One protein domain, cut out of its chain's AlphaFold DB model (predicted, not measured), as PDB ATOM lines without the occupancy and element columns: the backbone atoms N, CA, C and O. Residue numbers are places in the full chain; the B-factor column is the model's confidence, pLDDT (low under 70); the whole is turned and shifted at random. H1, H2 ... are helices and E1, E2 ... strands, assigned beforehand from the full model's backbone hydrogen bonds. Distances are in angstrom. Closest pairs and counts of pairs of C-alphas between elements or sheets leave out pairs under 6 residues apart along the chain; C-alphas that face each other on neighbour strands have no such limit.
ATOM      1  N   GLN A  23      40.756  19.760  37.833       95.69
ATOM      2  CA  GLN A  23      40.799  20.031  39.269       95.69
ATOM      3  C   GLN A  23      42.076  20.770  39.688       95.69
ATOM      4  O   GLN A  23      42.002  21.721  40.458       95.69
ATOM      5  N   GLY A  24      43.245  20.369  39.180       95.38
ATOM      6  CA  GLY A  24      44.513  21.033  39.484       95.38
ATOM      7  C   GLY A  24      44.563  22.475  38.976       95.38
ATOM      8  O   GLY A  24      44.966  23.370  39.718       95.38
ATOM      9  N   ALA A  25      44.105  22.717  37.745       96.62
ATOM     10  CA  ALA A  25      44.022  24.062  37.177       96.62
ATOM     11  C   ALA A  25      43.029  24.948  37.949       96.62
ATOM     12  O   ALA A  25      43.337  26.097  38.263       96.62
ATOM     13  N   GLN A  26      41.877  24.395  38.331       95.62
ATOM     14  CA  GLN A  26      40.870  25.089  39.127       95.62
ATOM     15  C   GLN A  26      41.405  25.449  40.520       95.62
ATOM     16  O   GLN A  26      41.305  26.599  40.948       95.62
ATOM     17  N   THR A  27      42.048  24.497  41.204       95.19
ATOM     18  CA  THR A  27      42.706  24.731  42.496       95.19
ATOM     19  C   THR A  27      43.790  25.802  42.388       95.19
ATOM     20  O   THR A  27      43.893  26.646  43.274       95.19
ATOM     21  N   PHE A  28      44.571  25.817  41.301       95.19
ATOM     22  CA  PHE A  28      45.561  26.867  41.053       95.19
ATOM     23  C   PHE A  28      44.908  28.254  40.957       95.19
ATOM     24  O   PHE A  28      45.315  29.158  41.686       95.19
ATOM     25  N   LEU A  29      43.870  28.415  40.128       95.81
ATOM     26  CA  LEU A  29      43.176  29.699  39.970       95.81
ATOM     27  C   LEU A  29      42.533  30.175  41.283       95.81
ATOM     28  O   LEU A  29      42.644  31.352  41.640       95.81
ATOM     29  N   ILE A  30      41.886  29.267  42.023       94.81
ATOM     30  CA  ILE A  30      41.309  29.556  43.344       94.81
ATOM     31  C   ILE A  30      42.411  29.992  44.311       94.81
ATOM     32  O   ILE A  30      42.268  31.026  44.960       94.81
ATOM     33  N   GLY A  31      43.526  29.262  44.356       93.44
ATOM     34  CA  GLY A  31      44.655  29.551  45.236       93.44
ATOM     35  C   GLY A  31      45.252  30.940  45.009       93.44
ATOM     36  O   GLY A  31      45.454  31.673  45.973       93.44
ATOM     37  N   ILE A  32      45.467  31.351  43.755       92.56
ATOM     38  CA  ILE A  32      46.002  32.693  43.459       92.56
ATOM     39  C   ILE A  32      44.988  33.817  43.726       92.56
ATOM     40  O   ILE A  32      45.384  34.946  43.997       92.56
ATOM     41  N   THR A  33      43.686  33.516  43.675       90.44
ATOM     42  CA  THR A  33      42.619  34.496  43.936       90.44
ATOM     43  C   THR A  33      42.374  34.675  45.433       90.44
ATOM     44  O   THR A  33      42.250  35.798  45.911       90.44
ATOM     45  N   GLN A  34      42.319  33.571  46.182       84.88
ATOM     46  CA  GLN A  34      42.049  33.555  47.621       84.88
ATOM     47  C   GLN A  34      43.300  33.759  48.475       84.88
ATOM     48  O   GLN A  34      43.181  34.122  49.642       84.88
ATOM     49  N   GLY A  35      44.495  33.558  47.912       68.12
ATOM     50  CA  GLY A  35      45.786  33.693  48.592       68.12
ATOM     51  C   GLY A  35      46.118  35.100  49.098       68.12
ATOM     52  O   GLY A  35      47.260  35.342  49.466       68.12
ATOM     53  N   GLY A  36      45.143  36.016  49.114       48.75
ATOM     54  CA  GLY A  36      45.223  37.291  49.810       48.75
ATOM     55  C   GLY A  36      46.366  38.152  49.302       48.75
ATOM     56  O   GLY A  36      47.276  38.462  50.058       48.75
ATOM     57  N   GLY A  37      46.333  38.528  48.023       50.69
ATOM     58  CA  GLY A  37      47.304  39.472  47.482       50.69
ATOM     59  C   GLY A  37      48.738  38.956  47.540       50.69
ATOM     60  O   GLY A  37      49.609  39.638  48.081       50.69
ATOM     61  N   GLN A  38      49.020  37.804  46.909       58.00
ATOM     62  CA  GLN A  38      50.372  37.642  46.369       58.00
ATOM     63  C   GLN A  38      50.686  38.916  45.585       58.00
ATOM     64  O   GLN A  38      49.897  39.319  44.725       58.00
ATOM     65  N   ALA A  39      51.760  39.602  45.984       65.56
ATOM     66  CA  ALA A  39      52.099  40.910  45.453       65.56
ATOM     67  C   ALA A  39      52.093  40.836  43.921       65.56
ATOM     68  O   ALA A  39      52.845  40.063  43.329       65.56
ATOM     69  N   GLY A  40      51.190  41.596  43.302       83.56
ATOM     70  CA  GLY A  40      51.048  41.612  41.856       83.56
ATOM     71  C   GLY A  40      50.089  40.585  41.253       83.56
ATOM     72  O   GLY A  40      50.281  40.279  40.090       83.56
ATOM     73  N   ILE A  41      49.083  40.051  41.962       91.38
ATOM     74  CA  ILE A  41      47.941  39.335  41.347       91.38
ATOM     75  C   ILE A  41      46.666  40.155  41.497       91.38
ATOM     76  O   ILE A  41      46.355  40.648  42.582       91.38
ATOM     77  N   PHE A  42      45.909  40.281  40.406       91.38
ATOM     78  CA  PHE A  42      44.794  41.217  40.320       91.38
ATOM     79  C   PHE A  42      43.490  40.559  39.837       91.38
ATOM     80  O   PHE A  42      43.088  40.775  38.688       91.38
ATOM     81  N   PRO A  43      42.813  39.754  40.680       94.25
ATOM     82  CA  PRO A  43      41.576  39.087  40.303       94.25
ATOM     83  C   PRO A  43      40.389  40.056  40.348       94.25
ATOM     84  O   PRO A  43      40.197  40.832  41.288       94.25
ATOM     85  N   ARG A  44      39.556  40.016  39.315       94.62
ATOM     86  CA  ARG A  44      38.406  40.895  39.123       94.62
ATOM     87  C   ARG A  44      37.228  40.114  38.566       94.62
ATOM     88  O   ARG A  44      37.385  39.212  37.748       94.62
ATOM     89  N   TYR A  45      36.041  40.518  38.989       96.25
ATOM     90  CA  TYR A  45      34.809  40.209  38.284       96.25
ATOM     91  C   TYR A  45      34.518  41.339  37.307       96.25
ATOM     92  O   TYR A  45      34.732  42.516  37.618       96.25
ATOM     93  N   ALA A  46      34.005  40.978  36.143       95.44
ATOM     94  CA  ALA A  46      33.646  41.915  35.110       95.44
ATOM     95  C   ALA A  46      32.325  41.558  34.432       95.44
ATOM     96  O   ALA A  46      31.975  40.391  34.274       95.44
ATOM     97  N   VAL A  47      31.638  42.596  33.965       94.12
ATOM     98  CA  VAL A  47      30.432  42.502  33.151       94.12
ATOM     99  C   VAL A  47      30.663  43.236  31.841       94.12
ATOM    100  O   VAL A  47      30.941  44.440  31.810       94.12
ATOM    101  N   LEU A  48      30.552  42.500  30.741       90.94
ATOM    102  CA  LEU A  48      30.750  43.035  29.400       90.94
ATOM    103  C   LEU A  48      29.425  43.537  28.823       90.94
ATOM    104  O   LEU A  48      28.384  42.895  28.981       90.94
ATOM    105  N   GLY A  49      29.483  44.661  28.103       86.62
ATOM    106  CA  GLY A  49      28.321  45.245  27.424       86.62
ATOM    107  C   GLY A  49      27.409  46.071  28.335       86.62
ATOM    108  O   GLY A  49      26.247  46.280  28.000       86.62
ATOM    109  N   GLN A  50      27.910  46.507  29.493       89.94
ATOM    110  CA  GLN A  50      27.162  47.325  30.459       89.94
ATOM    111  C   GLN A  50      27.744  48.712  30.677       89.94
ATOM    112  O   GLN A  50      27.094  49.544  31.302       89.94
ATOM    113  N   SER A  51      28.943  48.974  30.169       92.44
ATOM    114  CA  SER A  51      29.585  50.275  30.271       92.44
ATOM    115  C   SER A  51      30.145  50.722  28.933       92.44
ATOM    116  O   SER A  51      30.266  49.943  27.985       92.44
ATOM    117  N   ASN A  52      30.442  52.010  28.850       94.00
ATOM    118  CA  ASN A  52      31.126  52.639  27.741       94.00
ATOM    119  C   ASN A  52      31.951  53.831  28.246       94.00
ATOM    120  O   ASN A  52      31.721  54.335  29.346       94.00
ATOM    121  N   PHE A  53      32.895  54.273  27.423       94.69
ATOM    122  CA  PHE A  53      33.574  55.553  27.576       94.69
ATOM    123  C   PHE A  53      33.453  56.319  26.262       94.69
ATOM    124  O   PHE A  53      33.875  55.816  25.221       94.69
ATOM    125  N   ASN A  54      32.825  57.494  26.288       94.56
ATOM    126  CA  ASN A  54      32.539  58.300  25.096       94.56
ATOM    127  C   ASN A  54      31.875  57.482  23.968       94.56
ATOM    128  O   ASN A  54      32.220  57.609  22.796       94.56
ATOM    129  N   GLY A  55      30.945  56.589  24.331       91.44
ATOM    130  CA  GLY A  55      30.241  55.705  23.395       91.44
ATOM    131  C   GLY A  55      31.016  54.453  22.965       91.44
ATOM    132  O   GLY A  55      30.406  53.533  22.420       91.44
ATOM    133  N   ALA A  56      32.319  54.351  23.246       91.81
ATOM    134  CA  ALA A  56      33.092  53.139  22.983       91.81
ATOM    135  C   ALA A  56      32.744  52.049  24.016       91.81
ATOM    136  O   ALA A  56      32.820  52.328  25.215       91.81
ATOM    137  N   PRO A  57      32.394  50.816  23.598       92.00
ATOM    138  CA  PRO A  57      32.054  49.741  24.523       92.00
ATOM    139  C   PRO A  57      33.146  49.488  25.563       92.00
ATOM    140  O   PRO A  57      34.337  49.439  25.247       92.00
ATOM    141  N   GLY A  58      32.715  49.298  26.805       91.56
ATOM    142  CA  GLY A  58      33.571  49.033  27.944       91.56
ATOM    143  C   GLY A  58      33.132  47.813  28.747       91.56
ATOM    144  O   GLY A  58      32.104  47.172  28.498       91.56
ATOM    145  N   MET A  59      33.960  47.494  29.733       93.19
ATOM    146  CA  MET A  59      33.747  46.433  30.702       93.19
ATOM    147  C   MET A  59      33.662  47.042  32.099       93.19
ATOM    148  O   MET A  59      34.614  47.666  32.572       93.19
ATOM    149  N   LEU A  60      32.519  46.875  32.759       95.31
ATOM    150  CA  LEU A  60      32.346  47.275  34.150       95.31
ATOM    151  C   LEU A  60      32.984  46.201  35.030       95.31
ATOM    152  O   LEU A  60      32.665  45.029  34.867       95.31
ATOM    153  N   ASN A  61      33.887  46.567  35.935       94.62
ATOM    154  CA  ASN A  61      34.610  45.596  36.755       94.62
ATOM    155  C   ASN A  61      34.734  46.020  38.215       94.62
ATOM    156  O   ASN A  61      34.686  47.205  38.540       94.62
ATOM    157  N   ALA A  62      34.935  45.034  39.081       94.44
ATOM    158  CA  ALA A  62      35.220  45.192  40.499       94.44
ATOM    159  C   ALA A  62      36.233  44.129  40.941       94.44
ATOM    160  O   ALA A  62      36.387  43.097  40.287       94.44
ATOM    161  N   TRP A  63      36.929  44.372  42.051       93.38
ATOM    162  CA  TRP A  63      37.829  43.370  42.623       93.38
ATOM    163  C   TRP A  63      37.044  42.128  43.027       93.38
ATOM    164  O   TRP A  63      36.001  42.243  43.670       93.38
ATOM    165  N   LEU A  64      37.546  40.954  42.656       94.38
ATOM    166  CA  LEU A  64      36.998  39.682  43.101       94.38
ATOM    167  C   LEU A  64      37.692  39.301  44.407       94.38
ATOM    168  O   LEU A  64      38.918  39.272  44.466       94.38
ATOM    169  N   LYS A  65      36.914  39.019  45.449       91.88
ATOM    170  CA  LYS A  65      37.446  38.654  46.767       91.88
ATOM    171  C   LYS A  65      37.536  37.149  46.961       91.88
ATOM    172  O   LYS A  65      38.449  36.669  47.623       91.88
ATOM    173  N   SER A  66      36.577  36.406  46.420       94.00
ATOM    174  CA  SER A  66      36.514  34.962  46.610       94.00
ATOM    175  C   SER A  66      35.798  34.269  45.457       94.00
ATOM    176  O   SER A  66      34.893  34.814  44.817       94.00
ATOM    177  N   MET A  67      36.234  33.042  45.199       96.50
ATOM    178  CA  MET A  67      35.612  32.112  44.266       96.50
ATOM    179  C   MET A  67      35.887  30.675  44.699       96.50
ATOM    180  O   MET A  67      36.853  30.439  45.420       96.50
ATOM    181  N   ASP A  68      35.079  29.728  44.245       97.31
ATOM    182  CA  ASP A  68      35.303  28.295  44.426       97.31
ATOM    183  C   ASP A  68      34.911  27.503  43.166       97.31
ATOM    184  O   ASP A  68      34.750  28.069  42.082       97.31
ATOM    185  N   SER A  69      34.829  26.180  43.292       96.75
ATOM    186  CA  SER A  69      34.484  25.258  42.209       96.75
ATOM    187  C   SER A  69      33.203  24.479  42.498       96.75
ATOM    188  O   SER A  69      33.154  23.274  42.260       96.75
ATOM    189  N   LEU A  70      32.195  25.116  43.104       97.88
ATOM    190  CA  LEU A  70      30.873  24.504  43.248       97.88
ATOM    191  C   LEU A  70      29.962  24.939  42.100       97.88
ATOM    192  O   LEU A  70      29.893  26.122  41.775       97.88
ATOM    193  N   ASN A  71      29.220  24.003  41.518       96.81
ATOM    194  CA  ASN A  71      28.201  24.319  40.518       96.81
ATOM    195  C   ASN A  71      26.922  24.901  41.153       96.81
ATOM    196  O   ASN A  71      26.830  25.125  42.364       96.81
ATOM    197  N   GLU A  72      25.913  25.175  40.331       95.12
ATOM    198  CA  GLU A  72      24.627  25.740  40.752       95.12
ATOM    199  C   GLU A  72      23.869  24.841  41.742       95.12
ATOM    200  O   GLU A  72      23.104  25.344  42.563       95.12
ATOM    201  N   ALA A  73      24.111  23.528  41.713       97.19
ATOM    202  CA  ALA A  73      23.542  22.570  42.660       97.19
ATOM    203  C   ALA A  73      24.348  22.458  43.970       97.19
ATOM    204  O   ALA A  73      23.972  21.692  44.854       97.19
ATOM    205  N   GLY A  74      25.454  23.199  44.105       96.38
ATOM    206  CA  GLY A  74      26.334  23.159  45.274       96.38
ATOM    207  C   GLY A  74      27.307  21.978  45.296       96.38
ATOM    208  O   GLY A  74      27.963  21.760  46.311       96.38
ATOM    209  N   ASN A  75      27.427  21.228  44.198       97.75
ATOM    210  CA  ASN A  75      28.344  20.095  44.099       97.75
ATOM    211  C   ASN A  75      29.707  20.540  43.552       97.75
ATOM    212  O   ASN A  75      29.739  21.409  42.676       97.75
ATOM    213  N   PRO A  76      30.825  19.942  44.006       97.56
ATOM    214  CA  PRO A  76      32.131  20.180  43.405       97.56
ATOM    215  C   PRO A  76      32.140  19.835  41.914       97.56
ATOM    216  O   PRO A  76      31.765  18.729  41.526       97.56
ATOM    217  N   ASP A  77      32.594  20.777  41.096       97.19
ATOM    218  CA  ASP A  77      32.707  20.643  39.651       97.19
ATOM    219  C   ASP A  77      33.933  21.433  39.151       97.19
ATOM    220  O   ASP A  77      33.928  22.666  39.184       97.19
ATOM    221  N   PRO A  78      35.003  20.767  38.678       95.31
ATOM    222  CA  PRO A  78      36.192  21.457  38.183       95.31
ATOM    223  C   PRO A  78      35.941  22.237  36.882       95.31
ATOM    224  O   PRO A  78      36.775  23.051  36.496       95.31
ATOM    225  N   CYS A  79      34.815  22.002  36.204       96.81
ATOM    226  CA  CYS A  79      34.432  22.682  34.971       96.81
ATOM    227  C   CYS A  79      33.595  23.941  35.186       96.81
ATOM    228  O   CYS A  79      33.239  24.624  34.216       96.81
ATOM    229  N   VAL A  80      33.359  24.301  36.447       97.25
ATOM    230  CA  VAL A  80      32.651  25.512  36.835       97.25
ATOM    231  C   VAL A  80      33.477  26.286  37.859       97.25
ATOM    232  O   VAL A  80      33.916  25.747  38.870       97.25
ATOM    233  N   THR A  81      33.656  27.585  37.623       98.12
ATOM    234  CA  THR A  81      34.089  28.516  38.674       98.12
ATOM    235  C   THR A  81      32.896  29.295  39.172       98.12
ATOM    236  O   THR A  81      32.234  29.970  38.383       98.12
ATOM    237  N   ARG A  82      32.670  29.282  40.480       97.88
ATOM    238  CA  ARG A  82      31.675  30.127  41.130       97.88
ATOM    239  C   ARG A  82      32.358  31.315  41.784       97.88
ATOM    240  O   ARG A  82      33.101  31.173  42.746       97.88
ATOM    241  N   LEU A  83      32.091  32.497  41.256       96.81
ATOM    242  CA  LEU A  83      32.500  33.781  41.806       96.81
ATOM    243  C   LEU A  83      31.537  34.125  42.946       96.81
ATOM    244  O   LEU A  83      30.323  34.115  42.736       96.81
ATOM    245  N   LEU A  84      32.056  34.421  44.140       95.00
ATOM    246  CA  LEU A  84      31.253  34.520  45.366       95.00
ATOM    247  C   LEU A  84      31.079  35.950  45.867       95.00
ATOM    248  O   LEU A  84      29.969  36.365  46.184       95.00
ATOM    249  N   GLU A  85      32.168  36.707  45.944       93.81
ATOM    250  CA  GLU A  85      32.149  38.033  46.553       93.81
ATOM    251  C   GLU A  85      33.012  39.009  45.759       93.81
ATOM    252  O   GLU A  85      34.118  38.677  45.325       93.81
ATOM    253  N   ILE A  86      32.514  40.234  45.597       93.50
ATOM    254  CA  ILE A  86      33.234  41.345  44.975       93.50
ATOM    255  C   ILE A  86      33.392  42.506  45.956       93.50
ATOM    256  O   ILE A  86      32.557  42.718  46.834       93.50
ATOM    257  N   ASP A  87      34.442  43.305  45.783       91.75
ATOM    258  CA  ASP A  87      34.526  44.627  46.399       91.75
ATOM    259  C   ASP A  87      33.861  45.672  45.496       91.75
ATOM    260  O   ASP A  87      34.478  46.244  44.596       91.75
ATOM    261  N   SER A  88      32.577  45.927  45.746       88.69
ATOM    262  CA  SER A  88      31.785  46.906  44.998       88.69
ATOM    263  C   SER A  88      32.076  48.365  45.370       88.69
ATOM    264  O   SER A  88      31.453  49.256  44.795       88.69
ATOM    265  N   ARG A  89      33.008  48.644  46.297       86.94
ATOM    266  CA  ARG A  89      33.326  50.017  46.744       86.94
ATOM    267  C   ARG A  89      34.161  50.808  45.739       86.94
ATOM    268  O   ARG A  89      34.133  52.033  45.766       86.94
ATOM    269  N   ALA A  90      34.907  50.126  44.870       83.62
ATOM    270  CA  ALA A  90      35.804  50.764  43.904       83.62
ATOM    271  C   ALA A  90      35.706  50.130  42.501       83.62
ATOM    272  O   ALA A  90      36.708  49.620  41.978       83.62
ATOM    273  N   PRO A  91      34.512  50.131  41.878       91.81
ATOM    274  CA  PRO A  91      34.365  49.635  40.520       91.81
ATOM    275  C   PRO A  91      35.145  50.511  39.532       91.81
ATOM    276  O   PRO A  91      35.473  51.668  39.805       91.81
ATOM    277  N   GLY A  92      35.451  49.955  38.367       92.75
ATOM    278  CA  GLY A  92      36.071  50.671  37.256       92.75
ATOM    279  C   GLY A  92      35.414  50.323  35.931       92.75
ATOM    280  O   GLY A  92      34.700  49.325  35.817       92.75
ATOM    281  N   VAL A  93      35.682  51.140  34.919       94.56
ATOM    282  CA  VAL A  93      35.318  50.848  33.532       94.56
ATOM    283  C   VAL A  93      36.589  50.677  32.725       94.56
ATOM    284  O   VAL A  93      37.454  51.543  32.731       94.56
ATOM    285  N   TRP A  94      36.720  49.554  32.035       93.19
ATOM    286  CA  TRP A  94      37.807  49.328  31.092       93.19
ATOM    287  C   TRP A  94      37.312  49.552  29.677       93.19
ATOM    288  O   TRP A  94      36.436  48.825  29.211       93.19
ATOM    289  N   ALA A  95      37.858  50.558  29.003       92.75
ATOM    290  CA  ALA A  95      37.484  50.928  27.645       92.75
ATOM    291  C   ALA A  95      38.700  51.511  26.925       92.75
ATOM    292  O   ALA A  95      39.506  52.209  27.536       92.75
ATOM    293  N   GLN A  96      38.836  51.208  25.630       90.69
ATOM    294  CA  GLN A  96      39.924  51.723  24.782       90.69
ATOM    295  C   GLN A  96      41.339  51.451  25.336       90.69
ATOM    296  O   GLN A  96      42.250  52.249  25.159       90.69
ATOM    297  N   GLY A  97      41.529  50.322  26.027       89.56
ATOM    298  CA  GLY A  97      42.824  49.968  26.615       89.56
ATOM    299  C   GLY A  97      43.178  50.734  27.894       89.56
ATOM    300  O   GLY A  97      44.282  50.565  28.394       89.56
ATOM    301  N   ILE A  98      42.255  51.514  28.466       91.44
ATOM    302  CA  ILE A  98      42.470  52.298  29.692       91.44
ATOM    303  C   ILE A  98      41.432  51.921  30.755       91.44
ATOM    304  O   ILE A  98      40.281  51.586  30.446       91.44
ATOM    305  N   ARG A  99      41.837  51.976  32.028       91.56
ATOM    306  CA  ARG A  99      40.945  51.915  33.184       91.56
ATOM    307  C   ARG A  99      40.499  53.307  33.608       91.56
ATOM    308  O   ARG A  99      41.273  54.095  34.129       91.56
ATOM    309  N   TRP A 100      39.199  53.525  33.527       91.94
ATOM    310  CA  TRP A 100      38.519  54.735  33.951       91.94
ATOM    311  C   TRP A 100      37.881  54.557  35.331       91.94
ATOM    312  O   TRP A 100      37.345  53.490  35.661       91.94
ATOM    313  N   SER A 101      37.899  55.627  36.131       91.19
ATOM    314  CA  SER A 101      37.015  55.738  37.298       91.19
ATOM    315  C   SER A 101      35.559  55.743  36.833       91.19
ATOM    316  O   SER A 101      35.240  56.383  35.835       91.19
ATOM    317  N   ILE A 102      34.651  55.111  37.580       91.62
ATOM    318  CA  ILE A 102      33.210  55.151  37.267       91.62
ATOM    319  C   ILE A 102      32.601  56.561  37.302       91.62
ATOM    320  O   ILE A 102      31.511  56.762  36.777       91.62
ATOM    321  N   THR A 103      33.282  57.521  37.929       92.19
ATOM    322  CA  THR A 103      32.867  58.929  38.003       92.19
ATOM    323  C   THR A 103      33.583  59.818  36.986       92.19
ATOM    324  O   THR A 103      33.390  61.032  37.007       92.19
ATOM    325  N   ALA A 104      34.453  59.256  36.140       92.69
ATOM    326  CA  ALA A 104      35.171  60.039  35.144       92.69
ATOM    327  C   ALA A 104      34.193  60.599  34.089       92.69
ATOM    328  O   ALA A 104      33.273  59.887  33.671       92.69
ATOM    329  N   PRO A 105      34.381  61.850  33.625       94.81
ATOM    330  CA  PRO A 105      33.611  62.389  32.508       94.81
ATOM    331  C   PRO A 105      33.677  61.460  31.292       94.81
ATOM    332  O   PRO A 105      34.742  60.946  30.965       94.81
ATOM    333  N   GLY A 106      32.542  61.233  30.629       93.19
ATOM    334  CA  GLY A 106      32.458  60.341  29.467       93.19
ATOM    335  C   GLY A 106      32.211  58.868  29.800       93.19
ATOM    336  O   GLY A 106      31.850  58.110  28.900       93.19
ATOM    337  N   VAL A 107      32.332  58.445  31.064       94.50
ATOM    338  CA  VAL A 107      31.928  57.095  31.478       94.50
ATOM    339  C   VAL A 107      30.407  57.002  31.569       94.50
ATOM    340  O   VAL A 107      29.764  57.741  32.310       94.50
ATOM    341  N   GLY A 108      29.836  56.046  30.839       93.50
ATOM    342  CA  GLY A 108      28.430  55.670  30.936       93.50
ATOM    343  C   GLY A 108      28.280  54.195  31.295       93.50
ATOM    344  O   GLY A 108      29.084  53.363  30.879       93.50
ATOM    345  N   TYR A 109      27.240  53.847  32.047       90.81
ATOM    346  CA  TYR A 109      26.859  52.456  32.286       90.81
ATOM    347  C   TYR A 109      25.353  52.323  32.491       90.81
ATOM    348  O   TYR A 109      24.713  53.203  33.059       90.81
ATOM    349  N   SER A 110      24.782  51.224  32.000       88.06
ATOM    350  CA  SER A 110      23.337  50.968  32.060       88.06
ATOM    351  C   SER A 110      22.870  50.462  33.423       88.06
ATOM    352  O   SER A 110      21.694  50.594  33.749       88.06
ATOM    353  N   ALA A 111      23.776  49.887  34.214       88.81
ATOM    354  CA  ALA A 111      23.497  49.401  35.558       88.81
ATOM    355  C   ALA A 111      24.771  49.440  36.425       88.81
ATOM    356  O   ALA A 111      25.863  49.196  35.905       88.81
ATOM    357  N   PRO A 112      24.665  49.741  37.734       89.31
ATOM    358  CA  PRO A 112      25.805  49.666  38.646       89.31
ATOM    359  C   PRO A 112      26.255  48.210  38.843       89.31
ATOM    360  O   PRO A 112      25.467  47.283  38.661       89.31
ATOM    361  N   ILE A 113      27.499  47.986  39.290       89.44
ATOM    362  CA  ILE A 113      28.026  46.617  39.487       89.44
ATOM    363  C   ILE A 113      27.206  45.824  40.522       89.44
ATOM    364  O   ILE A 113      27.090  44.608  40.436       89.44
ATOM    365  N   THR A 114      26.571  46.514  41.473       89.12
ATOM    366  CA  THR A 114      25.692  45.917  42.489       89.12
ATOM    367  C   THR A 114      24.378  45.375  41.923       89.12
ATOM    368  O   THR A 114      23.718  44.592  42.598       89.12
ATOM    369  N   ALA A 115      24.008  45.734  40.689       90.75
ATOM    370  CA  ALA A 115      22.862  45.149  39.993       90.75
ATOM    371  C   ALA A 115      23.131  43.719  39.489       90.75
ATOM    372  O   ALA A 115      22.223  43.069  38.972       90.75
ATOM    373  N   PHE A 116      24.364  43.221  39.635       87.75
ATOM    374  CA  PHE A 116      24.762  41.874  39.247       87.75
ATOM    375  C   PHE A 116      24.966  41.025  40.508       87.75
ATOM    376  O   PHE A 116      26.082  40.963  41.022       87.75
ATOM    377  N   PRO A 117      23.897  40.405  41.046       87.94
ATOM    378  CA  PRO A 117      23.989  39.658  42.290       87.94
ATOM    379  C   PRO A 117      24.918  38.453  42.141       87.94
ATOM    380  O   PRO A 117      24.922  37.767  41.117       87.94
ATOM    381  N   MET A 118      25.684  38.204  43.198       93.12
ATOM    382  CA  MET A 118      26.516  37.017  43.352       93.12
ATOM    383  C   MET A 118      25.677  35.871  43.965       93.12
ATOM    384  O   MET A 118      24.716  36.157  44.684       93.12
ATOM    385  N   PRO A 119      26.019  34.588  43.744       95.81
ATOM    386  CA  PRO A 119      27.158  34.120  42.966       95.81
ATOM    387  C   PRO A 119      26.974  34.259  41.450       95.81
ATOM    388  O   PRO A 119      25.861  34.244  40.923       95.81
ATOM    389  N   ARG A 120      28.102  34.347  40.745       95.25
ATOM    390  CA  ARG A 120      28.188  34.260  39.279       95.25
ATOM    391  C   ARG A 120      29.017  33.050  38.890       95.25
ATOM    392  O   ARG A 120      29.872  32.625  39.657       95.25
ATOM    393  N   TYR A 121      28.786  32.509  37.702       96.25
ATOM    394  CA  TYR A 121      29.389  31.248  37.284       96.25
ATOM    395  C   TYR A 121      30.120  31.413  35.958       96.25
ATOM    396  O   TYR A 121      29.587  32.009  35.027       96.25
ATOM    397  N   ILE A 122      31.329  30.864  35.872       97.69
ATOM    398  CA  ILE A 122      32.075  30.690  34.628       97.69
ATOM    399  C   ILE A 122      32.064  29.204  34.299       97.69
ATOM    400  O   ILE A 122      32.682  28.403  34.998       97.69
ATOM    401  N   HIS A 123      31.355  28.847  33.231       97.00
ATOM    402  CA  HIS A 123      31.334  27.489  32.689       97.00
ATOM    403  C   HIS A 123      32.477  27.343  31.691       97.00
ATOM    404  O   HIS A 123      32.387  27.857  30.575       97.00
ATOM    405  N   TRP A 124      33.556  26.667  32.087       97.38
ATOM    406  CA  TRP A 124      34.824  26.694  31.352       97.38
ATOM    407  C   TRP A 124      34.711  26.166  29.923       97.38
ATOM    408  O   TRP A 124      35.182  26.830  29.004       97.38
ATOM    409  N   GLY A 125      33.993  25.060  29.710       95.56
ATOM    410  CA  GLY A 125      33.773  24.491  28.372       95.56
ATOM    411  C   GLY A 125      32.963  25.374  27.416       95.56
ATOM    412  O   GLY A 125      32.870  25.084  26.233       95.56
ATOM    413  N   LYS A 126      32.353  26.454  27.920       95.44
ATOM    414  CA  LYS A 126      31.592  27.444  27.136       95.44
ATOM    415  C   LYS A 126      32.193  28.846  27.238       95.44
ATOM    416  O   LYS A 126      31.621  29.802  26.709       95.44
ATOM    417  N   ALA A 127      33.298  28.994  27.963       96.62
ATOM    418  CA  ALA A 127      33.974  30.266  28.115       96.62
ATOM    419  C   ALA A 127      34.822  30.554  26.872       96.62
ATOM    420  O   ALA A 127      35.313  29.645  26.209       96.62
ATOM    421  N   SER A 128      35.023  31.833  26.573       96.38
ATOM    422  CA  SER A 128      36.072  32.291  25.659       96.38
ATOM    423  C   SER A 128      37.177  32.951  26.466       96.38
ATOM    424  O   SER A 128      36.898  33.757  27.356       96.38
ATOM    425  N   ILE A 129      38.423  32.587  26.168       97.88
ATOM    426  CA  ILE A 129      39.605  33.084  26.872       97.88
ATOM    427  C   ILE A 129      40.354  34.058  25.967       97.88
ATOM    428  O   ILE A 129      40.646  33.735  24.815       97.88
ATOM    429  N   ALA A 130      40.683  35.238  26.483       96.56
ATOM    430  CA  ALA A 130      41.464  36.238  25.766       96.56
ATOM    431  C   ALA A 130      42.499  36.893  26.682       96.56
ATOM    432  O   ALA A 130      42.209  37.194  27.840       96.56
ATOM    433  N   ARG A 131      43.686  37.167  26.138       95.62
ATOM    434  CA  ARG A 131      44.661  38.073  26.749       95.62
ATOM    435  C   ARG A 131      44.361  39.498  26.298       95.62
ATOM    436  O   ARG A 131      44.149  39.745  25.113       95.62
ATOM    437  N   VAL A 132      44.345  40.430  27.239       92.50
ATOM    438  CA  VAL A 132      44.127  41.859  26.994       92.50
ATOM    439  C   VAL A 132      45.143  42.679  27.776       92.50
ATOM    440  O   VAL A 132      45.633  42.248  28.817       92.50
ATOM    441  N   VAL A 133      45.449  43.872  27.281       90.69
ATOM    442  CA  VAL A 133      46.360  44.810  27.940       90.69
ATOM    443  C   VAL A 133      45.579  46.068  28.269       90.69
ATOM    444  O   VAL A 133      44.972  46.669  27.380       90.69
ATOM    445  N   TYR A 134      45.598  46.459  29.540       88.06
ATOM    446  CA  TYR A 134      45.003  47.710  29.994       88.06
ATOM    447  C   TYR A 134      46.041  48.556  30.709       88.06
ATOM    448  O   TYR A 134      46.904  48.024  31.409       88.06
ATOM    449  N   SER A 135      45.921  49.872  30.560       85.69
ATOM    450  CA  SER A 135      46.660  50.834  31.357       85.69
ATOM    451  C   SER A 135      45.797  51.470  32.436       85.69
ATOM    452  O   SER A 135      44.586  51.623  32.263       85.69
ATOM    453  N   TYR A 136      46.407  51.820  33.567       81.69
ATOM    454  CA  TYR A 136      45.734  52.560  34.636       81.69
ATOM    455  C   TYR A 136      45.604  54.059  34.355       81.69
ATOM    456  O   TYR A 136      44.853  54.735  35.058       81.69
ATOM    457  N   ASP A 137      46.280  54.563  33.324       79.56
ATOM    458  CA  ASP A 137      46.233  55.960  32.924       79.56
ATOM    459  C   ASP A 137      46.208  56.128  31.396       79.56
ATOM    460  O   ASP A 137      46.381  55.181  30.626       79.56
ATOM    461  N   GLU A 138      45.970  57.363  30.957       81.88
ATOM    462  CA  GLU A 138      45.966  57.732  29.539       81.88
ATOM    463  C   GLU A 138      47.367  57.760  28.916       81.88
ATOM    464  O   GLU A 138      47.498  57.687  27.696       81.88
ATOM    465  N   SER A 139      48.421  57.852  29.736       80.81
ATOM    466  CA  SER A 139      49.803  57.852  29.244       80.81
ATOM    467  C   SER A 139      50.200  56.488  28.683       80.81
ATOM    468  O   SER A 139      51.106  56.388  27.853       80.81
ATOM    469  N   GLY A 140      49.516  55.428  29.122       77.00
ATOM    470  CA  GLY A 140      49.773  54.073  28.671       77.00
ATOM    471  C   GLY A 140      51.098  53.515  29.186       77.00
ATOM    472  O   GLY A 140      51.604  52.568  28.579       77.00
ATOM    473  N   THR A 141      51.674  54.118  30.231       79.56
ATOM    474  CA  THR A 141      52.983  53.748  30.793       79.56
ATOM    475  C   THR A 141      52.874  52.610  31.804       79.56
ATOM    476  O   THR A 141      53.698  51.698  31.780       79.56
ATOM    477  N   ASP A 142      51.821  52.599  32.618       81.44
ATOM    478  CA  ASP A 142      51.507  51.492  33.520       81.44
ATOM    479  C   ASP A 142      50.579  50.497  32.820       81.44
ATOM    480  O   ASP A 142      49.356  50.617  32.898       81.44
ATOM    481  N   ARG A 143      51.150  49.569  32.045       85.56
ATOM    482  CA  ARG A 143      50.402  48.515  31.344       85.56
ATOM    483  C   ARG A 143      50.420  47.233  32.152       85.56
ATOM    484  O   ARG A 143      51.477  46.726  32.502       85.56
ATOM    485  N   THR A 144      49.244  46.663  32.363       88.75
ATOM    486  CA  THR A 144      49.083  45.344  32.972       88.75
ATOM    487  C   THR A 144      48.416  44.405  31.972       88.75
ATOM    488  O   THR A 144      47.423  44.763  31.328       88.75
ATOM    489  N   GLU A 145      48.963  43.198  31.843       92.81
ATOM    490  CA  GLU A 145      48.336  42.117  31.089       92.81
ATOM    491  C   GLU A 145      47.291  41.414  31.958       92.81
ATOM    492  O   GLU A 145      47.513  41.119  33.135       92.81
ATOM    493  N   TYR A 146      46.144  41.129  31.358       94.44
ATOM    494  CA  TYR A 146      45.041  40.430  31.993       94.44
ATOM    495  C   TYR A 146      44.585  39.278  31.115       94.44
ATOM    496  O   TYR A 146      44.480  39.413  29.894       94.44
ATOM    497  N   ILE A 147      44.233  38.166  31.749       97.81
ATOM    498  CA  ILE A 147      43.531  37.067  31.098       97.81
ATOM    499  C   ILE A 147      42.062  37.150  31.481       97.81
ATOM    500  O   ILE A 147      41.712  37.190  32.661       97.81
ATOM    501  N   VAL A 148      41.206  37.200  30.467       97.44
ATOM    502  CA  VAL A 148      39.756  37.326  30.585       97.44
ATOM    503  C   VAL A 148      39.123  36.005  30.182       97.44
ATOM    504  O   VAL A 148      39.238  35.595  29.028       97.44
ATOM    505  N   ALA A 149      38.409  35.376  31.108       98.12
ATOM    506  CA  ALA A 149      37.504  34.271  30.834       98.12
ATOM    507  C   ALA A 149      36.071  34.801  30.780       98.12
ATOM    508  O   ALA A 149      35.500  35.158  31.809       98.12
ATOM    509  N   ARG A 150      35.496  34.870  29.579       96.62
ATOM    510  CA  ARG A 150      34.147  35.387  29.328       96.62
ATOM    511  C   ARG A 150      33.160  34.242  29.152       96.62
ATOM    512  O   ARG A 150      33.356  33.404  28.276       96.62
ATOM    513  N   TYR A 151      32.041  34.292  29.864       96.25
ATOM    514  CA  TYR A 151      30.922  33.374  29.695       96.25
ATOM    515  C   TYR A 151      29.614  34.137  29.443       96.25
ATOM    516  O   TYR A 151      29.201  34.991  30.229       96.25
ATOM    517  N   MET A 152      28.963  33.841  28.314       94.12
ATOM    518  CA  MET A 152      27.632  34.356  27.998       94.12
ATOM    519  C   MET A 152      26.589  33.339  28.454       94.12
ATOM    520  O   MET A 152      26.527  32.229  27.919       94.12
ATOM    521  N   ARG A 153      25.753  33.719  29.421       89.31
ATOM    522  CA  ARG A 153      24.645  32.868  29.855       89.31
ATOM    523  C   ARG A 153      23.586  32.768  28.748       89.31
ATOM    524  O   ARG A 153      23.310  33.769  28.081       89.31
ATOM    525  N   PRO A 154      22.983  31.585  28.526       88.69
ATOM    526  CA  PRO A 154      21.913  31.438  27.547       88.69
ATOM    527  C   PRO A 154      20.781  32.443  27.793       88.69
ATOM    528  O   PRO A 154      20.270  32.545  28.904       88.69
ATOM    529  N   GLY A 155      20.400  33.184  26.751       87.94
ATOM    530  CA  GLY A 155      19.331  34.185  26.821       87.94
ATOM    531  C   GLY A 155      19.737  35.542  27.408       87.94
ATOM    532  O   GLY A 155      18.913  36.455  27.417       87.94
ATOM    533  N   GLU A 156      20.986  35.719  27.850       87.62
ATOM    534  CA  GLU A 156      21.464  37.005  28.355       87.62
ATOM    535  C   GLU A 156      22.149  37.855  27.283       87.62
ATOM    536  O   GLU A 156      22.733  37.359  26.322       87.62
ATOM    537  N   LYS A 157      22.068  39.180  27.461       86.25
ATOM    538  CA  LYS A 157      22.728  40.168  26.588       86.25
ATOM    539  C   LYS A 157      24.112  40.577  27.097       86.25
ATOM    540  O   LYS A 157      24.874  41.209  26.372       86.25
ATOM    541  N   THR A 158      24.421  40.236  28.343       89.75
ATOM    542  CA  THR A 158      25.659  40.576  29.041       89.75
ATOM    543  C   THR A 158      26.429  39.317  29.357       89.75
ATOM    544  O   THR A 158      25.835  38.314  29.742       89.75
ATOM    545  N   ALA A 159      27.749  39.381  29.237       93.25
ATOM    546  CA  ALA A 159      28.599  38.270  29.629       93.25
ATOM    547  C   ALA A 159      29.244  38.546  30.985       93.25
ATOM    548  O   ALA A 159      29.765  39.644  31.212       93.25
ATOM    549  N   ASP A 160      29.234  37.526  31.834       95.12
ATOM    550  CA  ASP A 160      30.029  37.476  33.050       95.12
ATOM    551  C   ASP A 160      31.481  37.166  32.673       95.12
ATOM    552  O   ASP A 160      31.748  36.406  31.734       95.12
ATOM    553  N   ALA A 161      32.430  37.756  33.391       96.94
ATOM    554  CA  ALA A 161      33.837  37.474  33.186       96.94
ATOM    555  C   ALA A 161      34.620  37.385  34.493       96.94
ATOM    556  O   ALA A 161      34.466  38.209  35.398       96.94
ATOM    557  N   LEU A 162      35.505  36.392  34.543       97.56
ATOM    558  CA  LEU A 162      36.626  36.347  35.470       97.56
ATOM    559  C   LEU A 162      37.823  36.975  34.767       97.56
ATOM    560  O   LEU A 162      38.190  36.553  33.671       97.56
ATOM    561  N   VAL A 163      38.432  37.972  35.396       96.44
ATOM    562  CA  VAL A 163      39.640  38.605  34.880       96.44
ATOM    563  C   VAL A 163      40.746  38.495  35.904       96.44
ATOM    564  O   VAL A 163      40.559  38.894  37.046       96.44
ATOM    565  N   ILE A 164      41.900  37.974  35.509       95.62
ATOM    566  CA  ILE A 164      43.057  37.879  36.397       95.62
ATOM    567  C   ILE A 164      44.259  38.463  35.668       95.62
ATOM    568  O   ILE A 164      44.625  38.000  34.589       95.62
ATOM    569  N   GLY A 165      44.841  39.508  36.249       93.19
ATOM    570  CA  GLY A 165      46.123  40.058  35.816       93.19
ATOM    571  C   GLY A 165      47.233  39.683  36.780       93.19
ATOM    572  O   GLY A 165      46.960  39.341  37.936       93.19
ATOM    573  N   ALA A 166      48.472  39.784  36.310       92.19
ATOM    574  CA  ALA A 166      49.640  39.658  37.164       92.19
ATOM    575  C   ALA A 166      50.738  40.664  36.784       92.19
ATOM    576  O   ALA A 166      50.833  41.072  35.629       92.19
ATOM    577  N   SER A 167      51.562  41.066  37.753       89.12
ATOM    578  CA  SER A 167      52.754  41.896  37.522       89.12
ATOM    579  C   SER A 167      53.915  41.099  36.925       89.12
ATOM    580  O   SER A 167      54.753  41.668  36.234       89.12
ATOM    581  N   ASP A 168      53.973  39.794  37.195       90.06
ATOM    582  CA  ASP A 168      54.949  38.876  36.606       90.06
ATOM    583  C   ASP A 168      54.384  38.253  35.322       90.06
ATOM    584  O   ASP A 168      53.347  37.587  35.361       90.06
ATOM    585  N   SER A 169      55.072  38.430  34.191       90.75
ATOM    586  CA  SER A 169      54.626  37.893  32.897       90.75
ATOM    587  C   SER A 169      54.602  36.363  32.879       90.75
ATOM    588  O   SER A 169      53.687  35.766  32.315       90.75
ATOM    589  N   GLY A 170      55.537  35.711  33.580       93.94
ATOM    590  CA  GLY A 170      55.533  34.256  33.735       93.94
ATOM    591  C   GLY A 170      54.283  33.750  34.461       93.94
ATOM    592  O   GLY A 170      53.754  32.683  34.140       93.94
ATOM    593  N   MET A 171      53.766  34.519  35.417       94.25
ATOM    594  CA  MET A 171      52.496  34.239  36.073       94.25
ATOM    595  C   MET A 171      51.298  34.489  35.153       94.25
ATOM    596  O   MET A 171      50.374  33.676  35.156       94.25
ATOM    597  N   VAL A 172      51.313  35.545  34.332       95.12
ATOM    598  CA  VAL A 172      50.278  35.775  33.303       95.12
ATOM    599  C   VAL A 172      50.175  34.568  32.368       95.12
ATOM    600  O   VAL A 172      49.074  34.067  32.138       95.12
ATOM    601  N   ASP A 173      51.309  34.035  31.908       96.69
ATOM    602  CA  ASP A 173      51.348  32.839  31.060       96.69
ATOM    603  C   ASP A 173      50.749  31.613  31.763       96.69
ATOM    604  O   ASP A 173      49.984  30.856  31.164       96.69
ATOM    605  N   ARG A 174      51.042  31.421  33.056       96.50
ATOM    606  CA  ARG A 174      50.482  30.315  33.858       96.50
ATOM    607  C   ARG A 174      48.978  30.454  34.066       96.50
ATOM    608  O   ARG A 174      48.265  29.452  34.009       96.50
ATOM    609  N   ILE A 175      48.494  31.674  34.293       97.00
ATOM    610  CA  ILE A 175      47.064  31.978  34.394       97.00
ATOM    611  C   ILE A 175      46.376  31.661  33.067       97.00
ATOM    612  O   ILE A 175      45.371  30.950  33.056       97.00
ATOM    613  N   GLU A 176      46.928  32.140  31.951       98.00
ATOM    614  CA  GLU A 176      46.365  31.884  30.628       98.00
ATOM    615  C   GLU A 176      46.332  30.396  30.314       98.00
ATOM    616  O   GLU A 176      45.306  29.878  29.868       98.00
ATOM    617  N   TYR A 177      47.436  29.706  30.597       97.69
ATOM    618  CA  TYR A 177      47.535  28.269  30.434       97.69
ATOM    619  C   TYR A 177      46.457  27.541  31.237       97.69
ATOM    620  O   TYR A 177      45.739  26.717  30.679       97.69
ATOM    621  N   ALA A 178      46.290  27.869  32.522       97.75
ATOM    622  CA  ALA A 178      45.284  27.242  33.374       97.75
ATOM    623  C   ALA A 178      43.854  27.482  32.858       97.75
ATOM    624  O   ALA A 178      43.073  26.536  32.774       97.75
ATOM    625  N   MET A 179      43.522  28.714  32.453       98.31
ATOM    626  CA  MET A 179      42.199  29.038  31.906       98.31
ATOM    627  C   MET A 179      41.920  28.319  30.580       98.31
ATOM    628  O   MET A 179      40.835  27.767  30.400       98.31
ATOM    629  N   LYS A 180      42.891  28.276  29.659       97.56
ATOM    630  CA  LYS A 180      42.766  27.547  28.385       97.56
ATOM    631  C   LYS A 180      42.703  26.036  28.587       97.56
ATOM    632  O   LYS A 180      41.939  25.357  27.908       97.56
ATOM    633  N   PHE A 181      43.473  25.506  29.535       96.75
ATOM    634  CA  PHE A 181      43.434  24.092  29.889       96.75
ATOM    635  C   PHE A 181      42.055  23.700  30.431       96.75
ATOM    636  O   PHE A 181      41.511  22.676  30.021       96.75
ATOM    637  N   LEU A 182      41.469  24.521  31.310       97.25
ATOM    638  CA  LEU A 182      40.102  24.332  31.803       97.25
ATOM    639  C   LEU A 182      39.084  24.407  30.668       97.25
ATOM    640  O   LEU A 182      38.238  23.524  30.563       97.25
ATOM    641  N   GLN A 183      39.197  25.410  29.792       96.75
ATOM    642  CA  GLN A 183      38.342  25.543  28.614       96.75
ATOM    643  C   GLN A 183      38.355  24.259  27.773       96.75
ATOM    644  O   GLN A 183      37.303  23.668  27.555       96.75
ATOM    645  N   ALA A 184      39.538  23.781  27.379       94.69
ATOM    646  CA  ALA A 184      39.680  22.584  26.552       94.69
ATOM    647  C   ALA A 184      39.252  21.294  27.273       94.69
ATOM    648  O   ALA A 184      38.628  20.429  26.668       94.69
ATOM    649  N   SER A 185      39.560  21.158  28.566       93.88
ATOM    650  CA  SER A 185      39.225  19.953  29.346       93.88
ATOM    651  C   SER A 185      37.728  19.799  29.604       93.88
ATOM    652  O   SER A 185      37.258  18.691  29.846       93.88
ATOM    653  N   CYS A 186      36.999  20.913  29.605       95.06
ATOM    654  CA  CYS A 186      35.583  20.972  29.950       95.06
ATOM    655  C   CYS A 186      34.675  21.181  28.740       95.06
ATOM    656  O   CYS A 186      33.451  21.167  28.885       95.06
ATOM    657  N   ASP A 187      35.248  21.397  27.558       91.19
ATOM    658  CA  ASP A 187      34.498  21.490  26.319       91.19
ATOM    659  C   ASP A 187      34.092  20.083  25.853       91.19
ATOM    660  O   ASP A 187      34.856  19.321  25.261       91.19
TER     661      ASP A 187
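This is residues 23 to 187 of the 194 residues of an uncharacterized protein of Stenotrophomonas panacihumi (UniProt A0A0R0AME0). Picture one strongly twisted sheet of nine strands folded partly round on itself, short of a closed barrel: E1, E2 and E3 bend sharply, and the hairpin of E3 and E4 comes round to the end of E7. The two helices touch each other, H2 packing on E8, E9 and E7, H1 on E2 and E1. The printed part has 165 residues, with two named helices and nine named strands; along the chain H1 comes first, then the nine strands, then H2; the sheet is branched, its neighbour pairs antiparallel, E1 and E3 having three or more neighbours each, and the class is mixed, helices and strands. The whole is compact, with a radius of gyration of the C-alphas of 15.0 A and spans of 44 by 36 by 26 A.

Find C-alpha 23 at (40.799, 20.031, 39.269); from there H1 runs to residue 34, 15.9 A. Next come E1, residues 41 to 53, 25.7 A; E2, 56 to 68, 32.9 A; and E3, 80 to 95, 27.5 A, ending at (37.484, 50.928, 27.645). They bend by 99 degrees at residue 49, 81 at 65 and 110 at 89. Then read E4, 98 to 101; E5, 107 to 109; E6, 120 to 123; E7, 128 to 135, 22.1 A; E8, 143 to 152, 27.0 A; E9, 159 to 166, 22.4 A. H2, residues 169 to 186, 25.6 A, ends at (35.583, 20.972, 29.950).

Look first at E1 to E4, a meander, each strand the antiparallel neighbour of the one before: N 47 and O 60, 2.8 A, N 61 and O 92, 2.9 A, and N 100 and O 93, 2.8 A, are within hydrogen-bond range. E7, E8 and E9 form a second meander, with N 132 and O 146 at 2.8 A and N 149 and O 162 at 2.8 A. E1 has E2 on one side, E9 and E5 on the other; find N 44 and O 163, 2.7 A, and N 52 and O 108, 2.8 A. E3 has E6 as a neighbour, N 83 and O 120 at 2.7 A. The closest C-alphas of E4 and E7, Ile 98 and Ser 135, are 4.7 A apart. H2 is on the sheet, its height 8.6 A, over E8 and E9; its closest C-alphas to E8 are Glu 176 and Ile 147, 5.9 A. H1 is on the sheet too, Gln 34 and Ser 66 being its closest C-alphas to E2, 5.8 A. H1, with residues 25 to 29 alone, touches H2 at a steep tilt of 45 degrees, opposite ways; the closest C-alphas, Ala 25 and Ala 178, are 5.1 A apart. In H1 and H2 every O i to N i+4 pair is within hydrogen-bond range.

The C-alphas farthest apart, Ala 73 and Ser 139, lie 46.0 A apart. The printed part has no cut. The link from E2 to E3, 11 residues, is long. Mean pLDDT of the printed part is 91.9; residues 35 to 39 are under 70.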